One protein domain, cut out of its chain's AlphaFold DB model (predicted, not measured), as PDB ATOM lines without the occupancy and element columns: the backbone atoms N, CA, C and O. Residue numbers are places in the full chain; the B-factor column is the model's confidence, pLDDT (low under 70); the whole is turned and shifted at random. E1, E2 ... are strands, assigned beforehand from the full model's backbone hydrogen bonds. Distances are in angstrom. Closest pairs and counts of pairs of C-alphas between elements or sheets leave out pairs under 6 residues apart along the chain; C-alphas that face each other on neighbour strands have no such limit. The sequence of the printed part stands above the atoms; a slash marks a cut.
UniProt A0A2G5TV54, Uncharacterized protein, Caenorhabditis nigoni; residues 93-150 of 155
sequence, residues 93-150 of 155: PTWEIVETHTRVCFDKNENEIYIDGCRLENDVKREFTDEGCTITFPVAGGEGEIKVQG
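AT A GLANCE: This is residues 93 to 150 of the 155 residues of an uncharacterized protein of Caenorhabditis nigoni (UniProt A0A2G5TV54). Two small three-stranded sheets lie one over the other, loosely and only partly face to face: E4, E5 and E6 make one, E1, E2 and E3 the other, and they come closest where E5 ends, near Val 139. Residues 116 to 124 lead from the one sheet to the other. The printed part has 58 residues, with no named helix and six named strands, E1 to E6 in order along the chain; the sheets, E1 - E2 - E3 and E4 - E5 - E6, are antiparallel throughout, and the class is all strand. It is compact, with a radius of gyration of the C-alphas of 11.3 A, and elongated, spanning 34 by 22 by 21 A.

IN THESE COORDINATES: Begin with E5, residues 132 to 139: find C-alpha 132 at (140.746, 140.354, 160.988) and go 21.9 A to C-alpha 139 at (147.063, 138.030, 181.835). E6, residues 142 to 149, runs 23.1 A and ends at C-alpha 149, at (145.228, 138.874, 160.429). E4, residues 125 to 129, is 13.2 A long. In the other sheet look for E2, residues 102 to 107, 16.3 A long. E1, residues 94 to 97, and E3, residues 112 to 115, are 10.2 A each; E1 begins at C-alpha 94, at (152.196, 129.717, 172.433).

HOW THE PARTS SIT: E4, E5 and E6 form a meander, each strand the antiparallel neighbour of the one before; E5 is the inner strand. E5 and E6, a hairpin, stand at 161 degrees; look at N 135 and O 146, 2.8 A apart, within hydrogen-bond range. E4 and E5, also a hairpin, stand at 163 degrees, with N 127 and O 134 at 2.9 A. E1, E2 and E3 form a second meander, with E2 as the inner strand and E1 and E3 as the edge strands. The hairpin of E1 and E2 has 158 degrees, and N 95 and O 104 are 2.8 A apart. The hairpin of E2 and E3 has 165 degrees, with N 105 and O 114 at 2.8 A. Between the sheets, the closest C-alphas of E3 and E5 are those of Ile 115 and Val 139, 7.6 A apart. For E2 and E5 they are those of Thr 102 and Val 139, at 7.9 A. E6 is apart from E1, E2 and E3. Residues 114 to 115 of E3 also pair, antiparallel, with residues 118 to 119.

THE WHOLE: The two C-alphas farthest apart, those of Glu 99 and Asp 130, are 34.5 A from each other. The printed part has no cut. The link from E3 to E4, nine residues, is short; the other four links are tight. The mean pLDDT of the printed part is 88.9, and no printed residue is under 70.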
ATOM      1  N   PRO A  93     149.699 128.580 168.553       89.38
ATOM      2  CA  PRO A  93     150.695 129.570 168.936       89.38
ATOM      3  C   PRO A  93     150.744 129.726 170.453       89.38
ATOM      4  O   PRO A  93     149.713 129.828 171.116       89.38
ATOM      5  N   THR A  94     151.953 129.679 170.995       90.31
ATOM      6  CA  THR A  94     152.196 129.717 172.433       90.31
ATOM      7  C   THR A  94     153.235 130.792 172.716       90.31
ATOM      8  O   THR A  94     154.258 130.844 172.033       90.31
ATOM      9  N   TRP A  95     152.985 131.599 173.738       91.88
ATOM     10  CA  TRP A  95     153.884 132.613 174.270       91.88
ATOM     11  C   TRP A  95     154.118 132.362 175.757       91.88
ATOM     12  O   TRP A  95     153.268 131.793 176.442       91.88
ATOM     13  N   GLU A  96     155.272 132.794 176.250       91.00
ATOM     14  CA  GLU A  96     155.626 132.749 177.665       91.00
ATOM     15  C   GLU A  96     155.952 134.168 178.130       91.00
ATOM     16  O   GLU A  96     156.769 134.857 177.517       91.00
ATOM     17  N   ILE A  97     155.286 134.606 179.196       90.81
ATOM     18  CA  ILE A  97     155.585 135.858 179.886       90.81
ATOM     19  C   ILE A  97     156.623 135.526 180.954       90.81
ATOM     20  O   ILE A  97     156.292 134.965 181.999       90.81
ATOM     21  N   VAL A  98     157.884 135.837 180.662       88.31
ATOM     22  CA  VAL A  98     159.056 135.385 181.431       88.31
ATOM     23  C   VAL A  98     158.991 135.817 182.898       88.31
ATOM     24  O   VAL A  98     159.337 135.047 183.787       88.31
ATOM     25  N   GLU A  99     158.510 137.027 183.179       89.25
ATOM     26  CA  GLU A  99     158.473 137.604 184.527       89.25
ATOM     27  C   GLU A  99     157.569 136.816 185.477       89.25
ATOM     28  O   GLU A  99     157.855 136.691 186.668       89.25
ATOM     29  N   THR A 100     156.470 136.285 184.946       90.38
ATOM     30  CA  THR A 100     155.457 135.551 185.715       90.38
ATOM     31  C   THR A 100     155.493 134.051 185.457       90.38
ATOM     32  O   THR A 100     154.794 133.308 186.139       90.38
ATOM     33  N   HIS A 101     156.328 133.601 184.513       89.00
ATOM     34  CA  HIS A 101     156.323 132.242 183.965       89.00
ATOM     35  C   HIS A 101     154.926 131.814 183.481       89.00
ATOM     36  O   HIS A 101     154.585 130.631 183.499       89.00
ATOM     37  N   THR A 102     154.107 132.782 183.059       90.62
ATOM     38  CA  THR A 102     152.751 132.534 182.572       90.62
ATOM     39  C   THR A 102     152.799 132.124 181.109       90.62
ATOM     40  O   THR A 102     153.323 132.842 180.255       90.62
ATOM     41  N   ARG A 103     152.199 130.978 180.799       90.75
ATOM     42  CA  ARG A 103     152.087 130.445 179.444       90.75
ATOM     43  C   ARG A 103     150.738 130.811 178.844       90.75
ATOM     44  O   ARG A 103     149.698 130.369 179.325       90.75
ATOM     45  N   VAL A 104     150.761 131.528 177.726       92.56
ATOM     46  CA  VAL A 104     149.577 131.857 176.925       92.56
ATOM     47  C   VAL A 104     149.568 130.989 175.675       92.56
ATOM     48  O   VAL A 104     150.560 130.921 174.958       92.56
ATOM     49  N   CYS A 105     148.456 130.327 175.385       92.69
ATOM     50  CA  CYS A 105     148.283 129.495 174.199       92.69
ATOM     51  C   CYS A 105     146.979 129.871 173.495       92.69
ATOM     52  O   CYS A 105     145.928 129.927 174.129       92.69
ATOM     53  N   PHE A 106     147.043 130.123 172.190       92.25
ATOM     54  CA  PHE A 106     145.877 130.437 171.368       92.25
ATOM     55  C   PHE A 106     145.507 129.241 170.496       92.25
ATOM     56  O   PHE A 106     146.261 128.870 169.604       92.25
ATOM     57  N   ASP A 107     144.350 128.635 170.739       90.00
ATOM     58  CA  ASP A 107     143.790 127.580 169.898       90.00
ATOM     59  C   ASP A 107     143.108 128.220 168.685       90.00
ATOM     60  O   ASP A 107     141.983 128.711 168.781       90.00
ATOM     61  N   LYS A 108     143.781 128.206 167.527       87.50
ATOM     62  CA  LYS A 108     143.232 128.763 166.280       87.50
ATOM     63  C   LYS A 108     141.991 128.028 165.783       87.50
ATOM     64  O   LYS A 108     141.233 128.605 165.011       87.50
ATOM     65  N   ASN A 109     141.811 126.760 166.155       84.31
ATOM     66  CA  ASN A 109     140.697 125.953 165.661       84.31
ATOM     67  C   ASN A 109     139.414 126.282 166.426       84.31
ATOM     68  O   ASN A 109     138.347 126.376 165.828       84.31
ATOM     69  N   GLU A 110     139.524 126.458 167.745       85.44
ATOM     70  CA  GLU A 110     138.391 126.813 168.607       85.44
ATOM     71  C   GLU A 110     138.245 128.335 168.801       85.44
ATOM     72  O   GLU A 110     137.220 128.790 169.295       85.44
ATOM     73  N   ASN A 111     139.232 129.127 168.369       86.31
ATOM     74  CA  ASN A 111     139.350 130.560 168.652       86.31
ATOM     75  C   ASN A 111     139.351 130.857 170.168       86.31
ATOM     76  O   ASN A 111     138.704 131.793 170.650       86.31
ATOM     77  N   GLU A 112     140.074 130.030 170.924       89.75
ATOM     78  CA  GLU A 112     140.095 130.013 172.391       89.75
ATOM     79  C   GLU A 112     141.477 130.344 172.946       89.75
ATOM     80  O   GLU A 112     142.502 129.995 172.360       89.75
ATOM     81  N   ILE A 113     141.508 130.986 174.114       91.75
ATOM     82  CA  ILE A 113     142.747 131.317 174.819       91.75
ATOM     83  C   ILE A 113     142.884 130.419 176.042       91.75
ATOM     84  O   ILE A 113     141.936 130.211 176.798       91.75
ATOM     85  N   TYR A 114     144.090 129.903 176.236       92.31
ATOM     86  CA  TYR A 114     144.491 129.127 177.396       92.31
ATOM     87  C   TYR A 114     145.604 129.864 178.134       92.31
ATOM     88  O   TYR A 114     146.604 130.237 177.521       92.31
ATOM     89  N   ILE A 115     145.448 130.029 179.445       91.06
ATOM     90  CA  ILE A 115     146.467 130.578 180.345       91.06
ATOM     91  C   ILE A 115     146.851 129.486 181.333       91.06
ATOM     92  O   ILE A 115     145.981 128.911 181.985       91.06
ATOM     93  N   ASP A 116     148.140 129.152 181.385       89.31
ATOM     94  CA  ASP A 116     148.695 128.092 182.239       89.31
ATOM     95  C   ASP A 116     147.934 126.764 182.122       89.31
ATOM     96  O   ASP A 116     147.799 125.980 183.056       89.31
ATOM     97  N   GLY A 117     147.428 126.515 180.914       86.25
ATOM     98  CA  GLY A 117     146.690 125.315 180.570       86.25
ATOM     99  C   GLY A 117     145.183 125.356 180.825       86.25
ATOM    100  O   GLY A 117     144.458 124.480 180.351       86.25
ATOM    101  N   CYS A 118     144.685 126.389 181.493       88.38
ATOM    102  CA  CYS A 118     143.266 126.587 181.750       88.38
ATOM    103  C   CYS A 118     142.637 127.427 180.641       88.38
ATOM    104  O   CYS A 118     143.179 128.464 180.260       88.38
ATOM    105  N   ARG A 119     141.483 126.993 180.125       89.94
ATOM    106  CA  ARG A 119     140.710 127.795 179.168       89.94
ATOM    107  C   ARG A 119     140.220 129.067 179.858       89.94
ATOM    108  O   ARG A 119     139.664 128.994 180.952       89.94
ATOM    109  N   LEU A 120     140.396 130.208 179.204       89.88
ATOM    110  CA  LEU A 120     139.914 131.493 179.689       89.88
ATOM    111  C   LEU A 120     138.510 131.759 179.129       89.88
ATOM    112  O   LEU A 120     138.362 132.178 177.986       89.88
ATOM    113  N   GLU A 121     137.476 131.478 179.925       76.25
ATOM    114  CA  GLU A 121     136.085 131.486 179.441       76.25
ATOM    115  C   GLU A 121     135.394 132.857 179.520       76.25
ATOM    116  O   GLU A 121     134.626 133.190 178.619       76.25
ATOM    117  N   ASN A 122     135.657 133.667 180.555       74.00
ATOM    118  CA  ASN A 122     134.770 134.791 180.905       74.00
ATOM    119  C   ASN A 122     135.337 136.206 180.703       74.00
ATOM    120  O   ASN A 122     134.584 137.163 180.840       74.00
ATOM    121  N   ASP A 123     136.602 136.361 180.305       82.38
ATOM    122  CA  ASP A 123     137.251 137.683 180.227       82.38
ATOM    123  C   ASP A 123     137.956 137.942 178.887       82.38
ATOM    124  O   ASP A 123     138.882 138.745 178.791       82.38
ATOM    125  N   VAL A 124     137.521 137.259 177.827       89.88
ATOM    126  CA  VAL A 124     138.080 137.425 176.479       89.88
ATOM    127  C   VAL A 124     137.171 138.317 175.640       89.88
ATOM    128  O   VAL A 124     136.071 137.913 175.255       89.88
ATOM    129  N   LYS A 125     137.648 139.515 175.300       92.25
ATOM    130  CA  LYS A 125     136.985 140.422 174.358       92.25
ATOM    131  C   LYS A 125     137.489 140.148 172.949       92.25
ATOM    132  O   LYS A 125     138.683 139.950 172.744       92.25
ATOM    133  N   ARG A 126     136.575 140.118 171.984       91.44
ATOM    134  CA  ARG A 126     136.886 139.884 170.572       91.44
ATOM    135  C   ARG A 126     136.278 141.000 169.745       91.44
ATOM    136  O   ARG A 126     135.061 141.174 169.750       91.44
ATOM    137  N   GLU A 127     137.127 141.721 169.039       91.62
ATOM    138  CA  GLU A 127     136.740 142.768 168.107       91.62
ATOM    139  C   GLU A 127     137.059 142.285 166.698       91.62
ATOM    140  O   GLU A 127     138.213 142.032 166.357       91.62
ATOM    141  N   PHE A 128     136.019 142.096 165.893       88.44
ATOM    142  CA  PHE A 128     136.148 141.679 164.501       88.44
ATOM    143  C   PHE A 128     136.092 142.914 163.606       88.44
ATOM    144  O   PHE A 128     135.172 143.724 163.721       88.44
ATOM    145  N   THR A 129     137.075 143.051 162.726       83.94
ATOM    146  CA  THR A 129     137.172 144.112 161.721       83.94
ATOM    147  C   THR A 129     137.317 143.490 160.336       83.94
ATOM    148  O   THR A 129     137.562 142.290 160.203       83.94
ATOM    149  N   ASP A 130     137.219 144.311 159.291       80.50
ATOM    150  CA  ASP A 130     137.424 143.854 157.911       80.50
ATOM    151  C   ASP A 130     138.841 143.286 157.676       80.50
ATOM    152  O   ASP A 130     139.057 142.497 156.760       80.50
ATOM    153  N   GLU A 131     139.809 143.651 158.523       79.81
ATOM    154  CA  GLU A 131     141.208 143.211 158.438       79.81
ATOM    155  C   GLU A 131     141.518 141.983 159.314       79.81
ATOM    156  O   GLU A 131     142.621 141.429 159.240       79.81
ATOM    157  N   GLY A 132     140.570 141.534 160.146       86.25
ATOM    158  CA  GLY A 132     140.746 140.354 160.988       86.25
ATOM    159  C   GLY A 132     140.070 140.437 162.356       86.25
ATOM    160  O   GLY A 132     138.943 140.906 162.495       86.25
ATOM    161  N   CYS A 133     140.740 139.913 163.382       90.19
ATOM    162  CA  CYS A 133     140.221 139.874 164.748       90.19
ATOM    163  C   CYS A 133     141.286 140.313 165.751       90.19
ATOM    164  O   CYS A 133     142.392 139.770 165.767       90.19
ATOM    165  N   THR A 134     140.934 141.260 166.614       92.62
ATOM    166  CA  THR A 134     141.708 141.604 167.807       92.62
ATOM    167  C   THR A 134     141.083 140.904 169.004       92.62
ATOM    168  O   THR A 134     139.882 141.020 169.251       92.62
ATOM    169  N   ILE A 135     141.898 140.152 169.738       93.62
ATOM    170  CA  ILE A 135     141.484 139.411 170.923       93.62
ATOM    171  C   ILE A 135     142.226 139.973 172.127       93.62
ATOM    172  O   ILE A 135     143.454 139.930 172.170       93.62
ATOM    173  N   THR A 136     141.475 140.446 173.112       94.81
ATOM    174  CA  THR A 136     141.999 141.101 174.310       94.81
ATOM    175  C   THR A 136     141.594 140.311 175.548       94.81
ATOM    176  O   THR A 136     140.442 139.883 175.662       94.81
ATOM    177  N   PHE A 137     142.530 140.076 176.464       95.00
ATOM    178  CA  PHE A 137     142.320 139.195 177.615       95.00
ATOM    179  C   PHE A 137     143.209 139.576 178.807       95.00
ATOM    180  O   PHE A 137     144.337 140.024 178.606       95.00
ATOM    181  N   PRO A 138     142.762 139.377 180.059       93.69
ATOM    182  CA  PRO A 138     143.606 139.586 181.227       93.69
ATOM    183  C   PRO A 138     144.707 138.524 181.304       93.69
ATOM    184  O   PRO A 138     144.454 137.334 181.119       93.69
ATOM    185  N   VAL A 139     145.932 138.941 181.621       93.75
ATOM    186  CA  VAL A 139     147.063 138.030 181.835       93.75
ATOM    187  C   VAL A 139     148.136 138.695 182.697       93.75
ATOM    188  O   VAL A 139     148.412 139.879 182.534       93.75
ATOM    189  N   ALA A 140     148.747 137.943 183.621       88.31
ATOM    190  CA  ALA A 140     149.911 138.384 184.404       88.31
ATOM    191  C   ALA A 140     149.744 139.747 185.129       88.31
ATOM    192  O   ALA A 140     150.700 140.503 185.282       88.31
ATOM    193  N   GLY A 141     148.526 140.075 185.577       86.06
ATOM    194  CA  GLY A 141     148.222 141.355 186.235       86.06
ATOM    195  C   GLY A 141     148.040 142.547 185.284       86.06
ATOM    196  O   GLY A 141     147.871 143.669 185.753       86.06
ATOM    197  N   GLY A 142     148.045 142.309 183.972       90.12
ATOM    198  CA  GLY A 142     147.755 143.287 182.928       90.12
ATOM    199  C   GLY A 142     146.792 142.737 181.874       90.12
ATOM    200  O   GLY A 142     145.964 141.866 182.155       90.12
ATOM    201  N   GLU A 143     146.910 143.260 180.657       93.06
ATOM    202  CA  GLU A 143     146.082 142.903 179.507       93.06
ATOM    203  C   GLU A 143     146.978 142.459 178.344       93.06
ATOM    204  O   GLU A 143     147.970 143.115 178.020       93.06
ATOM    205  N   GLY A 144     146.652 141.314 177.752       93.00
ATOM    206  CA  GLY A 144     147.279 140.771 176.558       93.00
ATOM    207  C   GLY A 144     146.412 141.018 175.328       93.00
ATOM    208  O   GLY A 144     145.184 141.031 175.413       93.00
ATOM    209  N   GLU A 145     147.062 141.177 174.176       94.12
ATOM    210  CA  GLU A 145     146.411 141.381 172.883       94.12
ATOM    211  C   GLU A 145     146.968 140.388 171.854       94.12
ATOM    212  O   GLU A 145     148.182 140.254 171.688       94.12
ATOM    213  N   ILE A 146     146.079 139.696 171.140       93.38
ATOM    214  CA  ILE A 146     146.406 138.869 169.977       93.38
ATOM    215  C   ILE A 146     145.700 139.463 168.762       93.38
ATOM    216  O   ILE A 146     144.474 139.548 168.729       93.38
ATOM    217  N   LYS A 147     146.474 139.820 167.731       90.88
ATOM    218  CA  LYS A 147     145.943 140.224 166.424       90.88
ATOM    219  C   LYS A 147     145.990 139.049 165.461       90.88
ATOM    220  O   LYS A 147     147.064 138.557 165.113       90.88
ATOM    221  N   VAL A 148     144.821 138.611 165.021       88.88
ATOM    222  CA  VAL A 148     144.652 137.599 163.984       88.88
ATOM    223  C   VAL A 148     144.384 138.324 162.676       88.88
ATOM    224  O   VAL A 148     143.313 138.893 162.494       88.88
ATOM    225  N   GLN A 149     145.356 138.303 161.769       85.50
ATOM    226  CA  GLN A 149     145.228 138.874 160.429       85.50
ATOM    227  C   GLN A 149     145.275 137.752 159.398       85.50
ATOM    228  O   GLN A 149     146.157 136.889 159.441       85.50
ATOM    229  N   GLY A 150     144.315 137.752 158.477       72.00
ATOM    230  CA  GLY A 150     144.363 136.886 157.308       72.00
ATOM    231  C   GLY A 150     145.377 137.431 156.307       72.00
ATOM    232  O   GLY A 150     145.351 138.611 155.977       72.00
TER     233      GLY A 150